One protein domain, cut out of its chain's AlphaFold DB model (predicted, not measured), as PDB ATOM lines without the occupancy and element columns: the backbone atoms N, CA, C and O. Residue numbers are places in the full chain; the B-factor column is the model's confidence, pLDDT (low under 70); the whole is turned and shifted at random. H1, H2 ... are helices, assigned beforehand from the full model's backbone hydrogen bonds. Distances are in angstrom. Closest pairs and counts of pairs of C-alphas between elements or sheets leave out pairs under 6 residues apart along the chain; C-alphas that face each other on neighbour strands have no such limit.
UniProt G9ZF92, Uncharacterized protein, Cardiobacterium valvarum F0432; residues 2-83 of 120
ATOM      1  N   LEU A   2     -29.708 -13.023  61.415       89.19
ATOM      2  CA  LEU A   2     -29.225 -14.020  62.392       89.19
ATOM      3  C   LEU A   2     -27.692 -14.024  62.514       89.19
ATOM      4  O   LEU A   2     -27.164 -13.852  63.603       89.19
ATOM      5  N   TRP A   3     -26.987 -14.110  61.383       89.69
ATOM      6  CA  TRP A   3     -25.525 -14.029  61.353       89.69
ATOM      7  C   TRP A   3     -24.996 -12.719  61.961       89.69
ATOM      8  O   TRP A   3     -24.123 -12.742  62.820       89.69
ATOM      9  N   PHE A   4     -25.597 -11.589  61.575       90.62
ATOM     10  CA  PHE A   4     -25.274 -10.259  62.096       90.62
ATOM     11  C   PHE A   4     -25.314 -10.195  63.626       90.62
ATOM     12  O   PHE A   4     -24.380  -9.684  64.229       90.62
ATOM     13  N   TYR A   5     -26.368 -10.725  64.255       90.12
ATOM     14  CA  TYR A   5     -26.529 -10.647  65.708       90.12
ATOM     15  C   TYR A   5     -25.748 -11.721  66.468       90.12
ATOM     16  O   TYR A   5     -25.177 -11.417  67.509       90.12
ATOM     17  N   PHE A   6     -25.726 -12.961  65.972       93.88
ATOM     18  CA  PHE A   6     -25.211 -14.105  66.734       93.88
ATOM     19  C   PHE A   6     -23.757 -14.465  66.438       93.88
ATOM     20  O   PHE A   6     -23.120 -15.110  67.264       93.88
ATOM     21  N   ILE A   7     -23.240 -14.103  65.263       91.62
ATOM     22  CA  ILE A   7     -21.892 -14.493  64.833       91.62
ATOM     23  C   ILE A   7     -21.016 -13.251  64.736       91.62
ATOM     24  O   ILE A   7     -19.999 -13.153  65.418       91.62
ATOM     25  N   ASP A   8     -21.467 -12.252  63.981       90.50
ATOM     26  CA  ASP A   8     -20.697 -11.025  63.772       90.50
ATOM     27  C   ASP A   8     -20.908  -9.981  64.869       90.50
ATOM     28  O   ASP A   8     -20.239  -8.956  64.842       90.50
ATOM     29  N   HIS A   9     -21.829 -10.199  65.815       90.56
ATOM     30  CA  HIS A   9     -22.123  -9.285  66.929       90.56
ATOM     31  C   HIS A   9     -22.315  -7.811  66.501       90.56
ATOM     32  O   HIS A   9     -22.006  -6.879  67.238       90.56
ATOM     33  N   GLY A  10     -22.819  -7.590  65.285       87.38
ATOM     34  CA  GLY A  10     -23.029  -6.270  64.700       87.38
ATOM     35  C   GLY A  10     -21.787  -5.578  64.126       87.38
ATOM     36  O   GLY A  10     -21.897  -4.438  63.678       87.38
ATOM     37  N   HIS A  11     -20.621  -6.232  64.106       89.25
ATOM     38  CA  HIS A  11     -19.365  -5.637  63.631       89.25
ATOM     39  C   HIS A  11     -19.331  -5.395  62.120       89.25
ATOM     40  O   HIS A  11     -18.702  -4.445  61.656       89.25
ATOM     41  N   VAL A  12     -19.996  -6.250  61.342       89.44
ATOM     42  CA  VAL A  12     -20.070  -6.116  59.885       89.44
ATOM     43  C   VAL A  12     -21.396  -5.476  59.515       89.44
ATOM     44  O   VAL A  12     -22.459  -5.994  59.853       89.44
ATOM     45  N   HIS A  13     -21.352  -4.366  58.776       88.88
ATOM     46  CA  HIS A  13     -22.566  -3.768  58.231       88.88
ATOM     47  C   HIS A  13     -23.301  -4.793  57.354       88.88
ATOM     48  O   HIS A  13     -22.727  -5.328  56.408       88.88
ATOM     49  N   HIS A  14     -24.574  -5.065  57.638       92.06
ATOM     50  CA  HIS A  14     -25.285  -6.205  57.052       92.06
ATOM     51  C   HIS A  14     -25.433  -6.148  55.519       92.06
ATOM     52  O   HIS A  14     -25.456  -7.202  54.882       92.06
ATOM     53  N   HIS A  15     -25.443  -4.960  54.904       92.31
ATOM     54  CA  HIS A  15     -25.401  -4.831  53.436       92.31
ATOM     55  C   HIS A  15     -24.077  -5.277  52.797       92.31
ATOM     56  O   HIS A  15     -23.976  -5.352  51.577       92.31
ATOM     57  N   ARG A  16     -23.053  -5.610  53.594       91.75
ATOM     58  CA  ARG A  16     -21.825  -6.223  53.077       91.75
ATOM     59  C   ARG A  16     -21.944  -7.731  52.887       91.75
ATOM     60  O   ARG A  16     -21.092  -8.310  52.218       91.75
ATOM     61  N   TYR A  17     -22.980  -8.380  53.421       93.00
ATOM     62  CA  TYR A  17     -23.173  -9.811  53.193       93.00
ATOM     63  C   TYR A  17     -23.519 -10.114  51.733       93.00
ATOM     64  O   TYR A  17     -24.231  -9.321  51.117       93.00
ATOM     65  N   PRO A  18     -23.129 -11.295  51.208       92.56
ATOM     66  CA  PRO A  18     -23.450 -11.710  49.841       92.56
ATOM     67  C   PRO A  18     -24.937 -11.626  49.489       92.56
ATOM     68  O   PRO A  18     -25.284 -11.382  48.340       92.56
ATOM     69  N   THR A  19     -25.830 -11.759  50.475       93.44
ATOM     70  CA  THR A  19     -27.280 -11.599  50.285       93.44
ATOM     71  C   THR A  19     -27.691 -10.207  49.803       93.44
ATOM     72  O   THR A  19     -28.813 -10.059  49.339       93.44
ATOM     73  N   HIS A  20     -26.809  -9.210  49.886       95.31
ATOM     74  CA  HIS A  20     -27.033  -7.845  49.404       95.31
ATOM     75  C   HIS A  20     -26.148  -7.494  48.198       95.31
ATOM     76  O   HIS A  20     -26.059  -6.333  47.810       95.31
ATOM     77  N   TRP A  21     -25.465  -8.477  47.601       95.25
ATOM     78  CA  TRP A  21     -24.607  -8.250  46.439       95.25
ATOM     79  C   TRP A  21     -25.433  -8.354  45.156       95.25
ATOM     80  O   TRP A  21     -25.927  -9.443  44.845       95.25
ATOM     81  N   PRO A  22     -25.559  -7.285  44.351       96.31
ATOM     82  CA  PRO A  22     -26.438  -7.343  43.180       96.31
ATOM     83  C   PRO A  22     -25.946  -8.328  42.118       96.31
ATOM     84  O   PRO A  22     -26.751  -9.033  41.511       96.31
ATOM     85  N   VAL A  23     -24.624  -8.479  41.974       96.50
ATOM     86  CA  VAL A  23     -24.015  -9.490  41.096       96.50
ATOM     87  C   VAL A  23     -24.468 -10.915  41.432       96.50
ATOM     88  O   VAL A  23     -24.696 -11.701  40.513       96.50
ATOM     89  N   LEU A  24     -24.659 -11.247  42.716       96.31
ATOM     90  CA  LEU A  24     -25.117 -12.575  43.134       96.31
ATOM     91  C   LEU A  24     -26.516 -12.846  42.573       96.31
ATOM     92  O   LEU A  24     -26.737 -13.861  41.911       96.31
ATOM     93  N   TRP A  25     -27.448 -11.926  42.812       98.00
ATOM     94  CA  TRP A  25     -28.845 -12.104  42.425       98.00
ATOM     95  C   TRP A  25     -29.055 -12.023  40.917       98.00
ATOM     96  O   TRP A  25     -29.799 -12.839  40.380       98.00
ATOM     97  N   LEU A  26     -28.354 -11.125  40.220       98.00
ATOM     98  CA  LEU A  26     -28.405 -11.046  38.758       98.00
ATOM     99  C   LEU A  26     -27.844 -12.315  38.105       98.00
ATOM    100  O   LEU A  26     -28.443 -12.844  37.168       98.00
ATOM    101  N   THR A  27     -26.743 -12.857  38.635       97.88
ATOM    102  CA  THR A  27     -26.177 -14.126  38.151       97.88
ATOM    103  C   THR A  27     -27.142 -15.285  38.392       97.88
ATOM    104  O   THR A  27     -27.411 -16.066  37.477       97.88
ATOM    105  N   LEU A  28     -27.720 -15.380  39.596       98.19
ATOM    106  CA  LEU A  28     -28.728 -16.396  39.906       98.19
ATOM    107  C   LEU A  28     -29.968 -16.259  39.021       98.19
ATOM    108  O   LEU A  28     -30.502 -17.275  38.585       98.19
ATOM    109  N   LEU A  29     -30.402 -15.035  38.714       98.56
ATOM    110  CA  LEU A  29     -31.547 -14.785  37.845       98.56
ATOM    111  C   LEU A  29     -31.285 -15.297  36.427       98.56
ATOM    112  O   LEU A  29     -32.127 -16.004  35.877       98.56
ATOM    113  N   LEU A  30     -30.107 -15.014  35.861       98.50
ATOM    114  CA  LEU A  30     -29.716 -15.529  34.544       98.50
ATOM    115  C   LEU A  30     -29.699 -17.062  34.522       98.50
ATOM    116  O   LEU A  30     -30.312 -17.673  33.643       98.50
ATOM    117  N   ILE A  31     -29.070 -17.688  35.522       98.44
ATOM    118  CA  ILE A  31     -29.044 -19.152  35.660       98.44
ATOM    119  C   ILE A  31     -30.469 -19.705  35.758       98.44
ATOM    120  O   ILE A  31     -30.797 -20.692  35.096       98.44
ATOM    121  N   ALA A  32     -31.325 -19.068  36.555       98.31
ATOM    122  CA  ALA A  32     -32.692 -19.510  36.774       98.31
ATOM    123  C   ALA A  32     -33.557 -19.393  35.516       98.31
ATOM    124  O   ALA A  32     -34.331 -20.307  35.233       98.31
ATOM    125  N   ILE A  33     -33.399 -18.320  34.734       98.50
ATOM    126  CA  ILE A  33     -34.077 -18.138  33.444       98.50
ATOM    127  C   ILE A  33     -33.671 -19.255  32.482       98.50
ATOM    128  O   ILE A  33     -34.545 -19.924  31.923       98.50
ATOM    129  N   CYS A  34     -32.367 -19.504  32.326       98.38
ATOM    130  CA  CYS A  34     -31.871 -20.588  31.479       98.38
ATOM    131  C   CYS A  34     -32.416 -21.941  31.953       98.38
ATOM    132  O   CYS A  34     -32.999 -22.696  31.176       98.38
ATOM    133  N   TYR A  35     -32.296 -22.240  33.245       98.25
ATOM    134  CA  TYR A  35     -32.742 -23.510  33.807       98.25
ATOM    135  C   TYR A  35     -34.255 -23.726  33.651       98.25
ATOM    136  O   TYR A  35     -34.691 -24.812  33.253       98.25
ATOM    137  N   HIS A  36     -35.056 -22.686  33.894       97.81
ATOM    138  CA  HIS A  36     -36.503 -22.721  33.701       97.81
ATOM    139  C   HIS A  36     -36.877 -22.923  32.234       97.81
ATOM    140  O   HIS A  36     -37.756 -23.737  31.949       97.81
ATOM    141  N   HIS A  37     -36.170 -22.271  31.308       97.44
ATOM    142  CA  HIS A  37     -36.371 -22.452  29.874       97.44
ATOM    143  C   HIS A  37     -36.179 -23.915  29.435       97.44
ATOM    144  O   HIS A  37     -36.994 -24.428  28.667       97.44
ATOM    145  N   TYR A  38     -35.159 -24.606  29.960       97.44
ATOM    146  CA  TYR A  38     -34.846 -25.986  29.564       97.44
ATOM    147  C   TYR A  38     -35.664 -27.064  30.282       97.44
ATOM    148  O   TYR A  38     -36.042 -28.053  29.657       97.44
ATOM    149  N   ARG A  39     -35.899 -26.940  31.595       95.94
ATOM    150  CA  ARG A  39     -36.526 -28.020  32.382       95.94
ATOM    151  C   ARG A  39     -38.006 -27.812  32.667       95.94
ATOM    152  O   ARG A  39     -38.696 -28.808  32.861       95.94
ATOM    153  N   ARG A  40     -38.472 -26.558  32.746       94.19
ATOM    154  CA  ARG A  40     -39.864 -26.185  33.083       94.19
ATOM    155  C   ARG A  40     -40.472 -26.961  34.265       94.19
ATOM    156  O   ARG A  40     -41.669 -27.217  34.296       94.19
ATOM    157  N   ASN A  41     -39.651 -27.347  35.241       96.75
ATOM    158  CA  ASN A  41     -40.086 -28.101  36.415       96.75
ATOM    159  C   ASN A  41     -40.244 -27.187  37.642       96.75
ATOM    160  O   ASN A  41     -39.873 -26.010  37.625       96.75
ATOM    161  N   THR A  42     -40.785 -27.747  38.723       97.44
ATOM    162  CA  THR A  42     -41.023 -27.033  39.987       97.44
ATOM    163  C   THR A  42     -39.743 -26.459  40.584       97.44
ATOM    164  O   THR A  42     -39.744 -25.315  41.021       97.44
ATOM    165  N   ALA A  43     -38.635 -27.204  40.545       97.56
ATOM    166  CA  ALA A  43     -37.339 -26.727  41.026       97.56
ATOM    167  C   ALA A  43     -36.855 -25.493  40.246       97.56
ATOM    168  O   ALA A  43     -36.357 -24.539  40.839       97.56
ATOM    169  N   ALA A  44     -37.034 -25.482  38.924       97.44
ATOM    170  CA  ALA A  44     -36.642 -24.357  38.089       97.44
ATOM    171  C   ALA A  44     -37.541 -23.135  38.297       97.44
ATOM    172  O   ALA A  44     -37.046 -22.012  38.342       97.44
ATOM    173  N   ALA A  45     -38.850 -23.345  38.466       97.75
ATOM    174  CA  ALA A  45     -39.775 -22.276  38.838       97.75
ATOM    175  C   ALA A  45     -39.445 -21.691  40.223       97.75
ATOM    176  O   ALA A  45     -39.415 -20.474  40.376       97.75
ATOM    177  N   ALA A  46     -39.140 -22.539  41.209       98.25
ATOM    178  CA  ALA A  46     -38.751 -22.104  42.549       98.25
ATOM    179  C   ALA A  46     -37.466 -21.268  42.517       98.25
ATOM    180  O   ALA A  46     -37.447 -20.168  43.060       98.25
ATOM    181  N   LEU A  47     -36.429 -21.737  41.813       98.06
ATOM    182  CA  LEU A  47     -35.184 -20.986  41.656       98.06
ATOM    183  C   LEU A  47     -35.419 -19.627  40.979       98.06
ATOM    184  O   LEU A  47     -34.872 -18.622  41.428       98.06
ATOM    185  N   LEU A  48     -36.249 -19.588  39.930       98.44
ATOM    186  CA  LEU A  48     -36.593 -18.350  39.229       98.44
ATOM    187  C   LEU A  48     -37.306 -17.357  40.147       98.44
ATOM    188  O   LEU A  48     -36.921 -16.191  40.190       98.44
ATOM    189  N   LEU A  49     -38.291 -17.821  40.917       97.88
ATOM    190  CA  LEU A  49     -38.998 -16.992  41.893       97.88
ATOM    191  C   LEU A  49     -38.053 -16.475  42.983       97.88
ATOM    192  O   LEU A  49     -38.086 -15.288  43.299       97.88
ATOM    193  N   THR A  50     -37.181 -17.328  43.524       97.94
ATOM    194  CA  THR A  50     -36.194 -16.926  44.534       97.94
ATOM    195  C   THR A  50     -35.224 -15.879  43.990       97.94
ATOM    196  O   THR A  50     -34.993 -14.867  44.650       97.94
ATOM    197  N   ALA A  51     -34.684 -16.080  42.786       98.31
ATOM    198  CA  ALA A  51     -33.738 -15.144  42.184       98.31
ATOM    199  C   ALA A  51     -34.396 -13.806  41.812       98.31
ATOM    200  O   ALA A  51     -33.827 -12.744  42.073       98.31
ATOM    201  N   ALA A  52     -35.613 -13.846  41.261       98.25
ATOM    202  CA  ALA A  52     -36.391 -12.647  40.967       98.25
ATOM    203  C   ALA A  52     -36.710 -11.864  42.247       98.25
ATOM    204  O   ALA A  52     -36.510 -10.652  42.288       98.25
ATOM    205  N   ASN A  53     -37.129 -12.553  43.312       96.81
ATOM    206  CA  ASN A  53     -37.395 -11.919  44.599       96.81
ATOM    207  C   ASN A  53     -36.126 -11.320  45.219       96.81
ATOM    208  O   ASN A  53     -36.183 -10.237  45.789       96.81
ATOM    209  N   GLY A  54     -34.976 -11.981  45.066       97.56
ATOM    210  CA  GLY A  54     -33.684 -11.418  45.449       97.56
ATOM    211  C   GLY A  54     -33.365 -10.118  44.708       97.56
ATOM    212  O   GLY A  54     -32.993  -9.135  45.334       97.56
ATOM    213  N   CYS A  55     -33.601 -10.060  43.393       98.06
ATOM    214  CA  CYS A  55     -33.425  -8.824  42.622       98.06
ATOM    215  C   CYS A  55     -34.383  -7.714  43.078       98.06
ATOM    216  O   CYS A  55     -33.961  -6.572  43.243       98.06
ATOM    217  N   VAL A  56     -35.657  -8.046  43.323       96.44
ATOM    218  CA  VAL A  56     -36.640  -7.095  43.867       96.44
ATOM    219  C   VAL A  56     -36.180  -6.566  45.223       96.44
ATOM    220  O   VAL A  56     -36.212  -5.359  45.433       96.44
ATOM    221  N   HIS A  57     -35.698  -7.437  46.110       95.50
ATOM    222  CA  HIS A  57     -35.171  -7.048  47.416       95.50
ATOM    223  C   HIS A  57     -34.022  -6.038  47.294       95.50
ATOM    224  O   HIS A  57     -34.096  -4.986  47.915       95.50
ATOM    225  N   ILE A  58     -33.035  -6.277  46.424       97.12
ATOM    226  CA  ILE A  58     -31.942  -5.320  46.168       97.12
ATOM    227  C   ILE A  58     -32.462  -3.965  45.659       97.12
ATOM    228  O   ILE A  58     -31.966  -2.909  46.061       97.12
ATOM    229  N   CYS A  59     -33.450  -3.975  44.761       95.75
ATOM    230  CA  CYS A  59     -34.054  -2.743  44.253       95.75
ATOM    231  C   CYS A  59     -34.763  -1.958  45.362       95.75
ATOM    232  O   CYS A  59     -34.643  -0.734  45.408       95.75
ATOM    233  N   LEU A  60     -35.485  -2.649  46.249       94.88
ATOM    234  CA  LEU A  60     -36.153  -2.030  47.394       94.88
ATOM    235  C   LEU A  60     -35.139  -1.479  48.396       94.88
ATOM    236  O   LEU A  60     -35.258  -0.325  48.807       94.88
ATOM    237  N   ASP A  61     -34.096  -2.249  48.701       94.94
ATOM    238  CA  ASP A  61     -33.027  -1.797  49.582       94.94
ATOM    239  C   ASP A  61     -32.329  -0.562  49.011       94.94
ATOM    240  O   ASP A  61     -32.000   0.338  49.763       94.94
ATOM    241  N   SER A  62     -32.194  -0.427  47.689       96.44
ATOM    242  CA  SER A  62     -31.563   0.754  47.072       96.44
ATOM    243  C   SER A  62     -32.301   2.075  47.350       96.44
ATOM    244  O   SER A  62     -31.737   3.150  47.133       96.44
ATOM    245  N   ILE A  63     -33.550   2.039  47.831       96.62
ATOM    246  CA  ILE A  63     -34.311   3.248  48.170       96.62
ATOM    247  C   ILE A  63     -33.691   3.959  49.379       96.62
ATOM    248  O   ILE A  63     -33.557   5.181  49.351       96.62
ATOM    249  N   VAL A  64     -33.301   3.221  50.421       95.44
ATOM    250  CA  VAL A  64     -32.743   3.808  51.661       95.44
ATOM    251  C   VAL A  64     -31.519   3.104  52.228       95.44
ATOM    252  O   VAL A  64     -30.821   3.653  53.075       95.44
ATOM    253  N   GLY A  65     -31.298   1.868  51.820       92.12
ATOM    254  CA  GLY A  65     -30.201   1.032  52.243       92.12
ATOM    255  C   GLY A  65     -28.968   1.243  51.378       92.12
ATOM    256  O   GLY A  65     -29.046   1.355  50.159       92.12
ATOM    257  N   ASP A  66     -27.812   1.263  52.033       93.25
ATOM    258  CA  ASP A  66     -26.511   1.358  51.377       93.25
ATOM    259  C   ASP A  66     -26.184   0.069  50.616       93.25
ATOM    260  O   ASP A  66     -25.634  -0.875  51.193       93.25
ATOM    261  N   ILE A  67     -26.530   0.024  49.329       96.81
ATOM    262  CA  ILE A  67     -26.307  -1.133  48.462       96.81
ATOM    263  C   ILE A  67     -25.072  -0.926  47.601       96.81
ATOM    264  O   ILE A  67     -24.873   0.102  46.955       96.81
ATOM    265  N   TYR A  68     -24.243  -1.961  47.556       96.31
ATOM    266  CA  TYR A  68     -22.964  -1.948  46.869       96.31
ATOM    267  C   TYR A  68     -23.106  -2.539  45.464       96.31
ATOM    268  O   TYR A  68     -22.670  -3.658  45.186       96.31
ATOM    269  N   TRP A  69     -23.742  -1.780  44.570       95.88
ATOM    270  CA  TRP A  69     -24.053  -2.208  43.199       95.88
ATOM    271  C   TRP A  69     -22.861  -2.683  42.383       95.88
ATOM    272  O   TRP A  69     -23.009  -3.558  41.531       95.88
ATOM    273  N   LEU A  70     -21.689  -2.118  42.653       95.19
ATOM    274  CA  LEU A  70     -20.493  -2.356  41.862       95.19
ATOM    275  C   LEU A  70     -19.541  -3.383  42.483       95.19
ATOM    276  O   LEU A  70     -18.461  -3.599  41.935       95.19
ATOM    277  N   LEU A  71     -19.905  -4.042  43.589       93.12
ATOM    278  CA  LEU A  71     -19.088  -5.139  44.110       93.12
ATOM    279  C   LEU A  71     -19.058  -6.327  43.126       93.12
ATOM    280  O   LEU A  71     -20.083  -6.647  42.520       93.12
ATOM    281  N   PRO A  72     -17.910  -7.024  42.998       91.06
ATOM    282  CA  PRO A  72     -16.648  -6.804  43.718       91.06
ATOM    283  C   PRO A  72     -15.681  -5.819  43.033       91.06
ATOM    284  O   PRO A  72     -14.553  -5.664  43.486       91.06
ATOM    285  N   TRP A  73     -16.081  -5.179  41.931       94.50
ATOM    286  CA  TRP A  73     -15.202  -4.323  41.127       94.50
ATOM    287  C   TRP A  73     -14.918  -2.960  41.765       94.50
ATOM    288  O   TRP A  73     -13.825  -2.427  41.592       94.50
ATOM    289  N   HIS A  74     -15.885  -2.390  42.484       95.25
ATOM    290  CA  HIS A  74     -15.750  -1.089  43.132       95.25
ATOM    291  C   HIS A  74     -16.525  -1.040  44.456       95.25
ATOM    292  O   HIS A  74     -17.717  -1.354  44.502       95.25
ATOM    293  N   ASP A  75     -15.848  -0.634  45.533       94.44
ATOM    294  CA  ASP A  75     -16.418  -0.538  46.883       94.44
ATOM    295  C   ASP A  75     -17.057   0.845  47.085       94.44
ATOM    296  O   ASP A  75     -16.440   1.787  47.579       94.44
ATOM    297  N   SER A  76     -18.296   1.001  46.621       94.88
ATOM    298  CA  SER A  76     -19.102   2.193  46.896       94.88
ATOM    299  C   SER A  76     -20.536   1.829  47.213       94.88
ATOM    300  O   SER A  76     -21.146   1.007  46.528       94.88
ATOM    301  N   ALA A  77     -21.047   2.465  48.261       94.88
ATOM    302  CA  ALA A  77     -22.433   2.377  48.671       94.88
ATOM    303  C   ALA A  77     -23.285   3.370  47.877       94.88
ATOM    304  O   ALA A  77     -22.892   4.520  47.673       94.88
ATOM    305  N   TYR A  78     -24.464   2.917  47.466       95.38
ATOM    306  CA  TYR A  78     -25.455   3.721  46.768       95.38
ATOM    307  C   TYR A  78     -26.802   3.587  47.479       95.38
ATOM    308  O   TYR A  78     -27.244   2.475  47.767       95.38
ATOM    309  N   SER A  79     -27.457   4.719  47.714       96.12
ATOM    310  CA  SER A  79     -28.823   4.822  48.230       96.12
ATOM    311  C   SER A  79     -29.513   6.026  47.584       96.12
ATOM    312  O   SER A  79     -28.869   7.037  47.290       96.12
ATOM    313  N   LEU A  80     -30.815   5.921  47.298       96.88
ATOM    314  CA  LEU A  80     -31.581   7.028  46.704       96.88
ATOM    315  C   LEU A  80     -31.915   8.110  47.735       96.88
ATOM    316  O   LEU A  80     -31.925   9.298  47.419       96.88
ATOM    317  N   PHE A  81     -32.190   7.691  48.968       96.44
ATOM    318  CA  PHE A  81     -32.505   8.563  50.087       96.44
ATOM    319  C   PHE A  81     -31.737   8.123  51.327       96.44
ATOM    320  O   PHE A  81     -31.481   6.942  51.535       96.44
ATOM    321  N   THR A  82     -31.414   9.075  52.197       95.00
ATOM    322  CA  THR A  82     -30.698   8.798  53.444       95.00
ATOM    323  C   THR A  82     -31.630   8.949  54.636       95.00
ATOM    324  O   THR A  82     -32.212  10.013  54.858       95.00
ATOM    325  N   VAL A  83     -31.720   7.908  55.463       94.88
ATOM    326  CA  VAL A  83     -32.441   7.971  56.739       94.88
ATOM    327  C   VAL A  83     -31.551   8.653  57.777       94.88
ATOM    328  O   VAL A  83     -30.563   8.091  58.247       94.88
TER     329      VAL A  83
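Overview. This is residues 2 to 83 of the 120 residues of an uncharacterized protein of Cardiobacterium valvarum F0432 (UniProt G9ZF92). Two long helices, H2 and H3, lie side by side as a helical hairpin, and a short helix, H1, is set off from it at the far end of a long link near the hairpin's open end. Residues 62 to 83, with no named element, make a loop at that open end, running out to about Trp 73 and folding back. The printed part has 82 residues with three named helices, in the order H1, H2, H3, and no named strand; the class is all helix. The whole is loose, with a radius of gyration of the C-alphas of 14.7 A and spans of 41 by 29 by 23 A.

Along the chain. H1 is residues 2 to 6, with C-alpha 2 at (-29.225, -14.020, 62.392). H2 is residues 22 to 39, 25.4 A from first to last C-alpha, and begins with C-alpha 22 at (-26.438, -7.343, 43.180). H3 is residues 42 to 61, the longest helix, 28.2 A from first to last C-alpha, and ends with C-alpha 61 at (-33.027, -1.797, 49.582).

Arrangement. H1 touches no helix; it is apart from both H2 and H3. H2 and H3 form a helical hairpin and touch, with 23 pairs of C-alphas within 8 A. Their closest C-alphas, those of His 36 and Ala 44, are 4.7 A apart. They run opposite ways at a shallow tilt of 24 degrees. In H1, H2 and H3 every O i to N i+4 pair is within hydrogen-bond range.

Size, cuts and confidence. The two C-alphas farthest apart, those of Arg 39 and Val 83, are 43.6 A apart. The printed part has no cut. The link from H1 to H2, 15 residues, is long; that from H2 to H3, 2 residues, is tight. Residues 6 to 11, of which 6 belongs to H1, stand free. The mean pLDDT of the printed part is 95.3, and no printed residue is under 70.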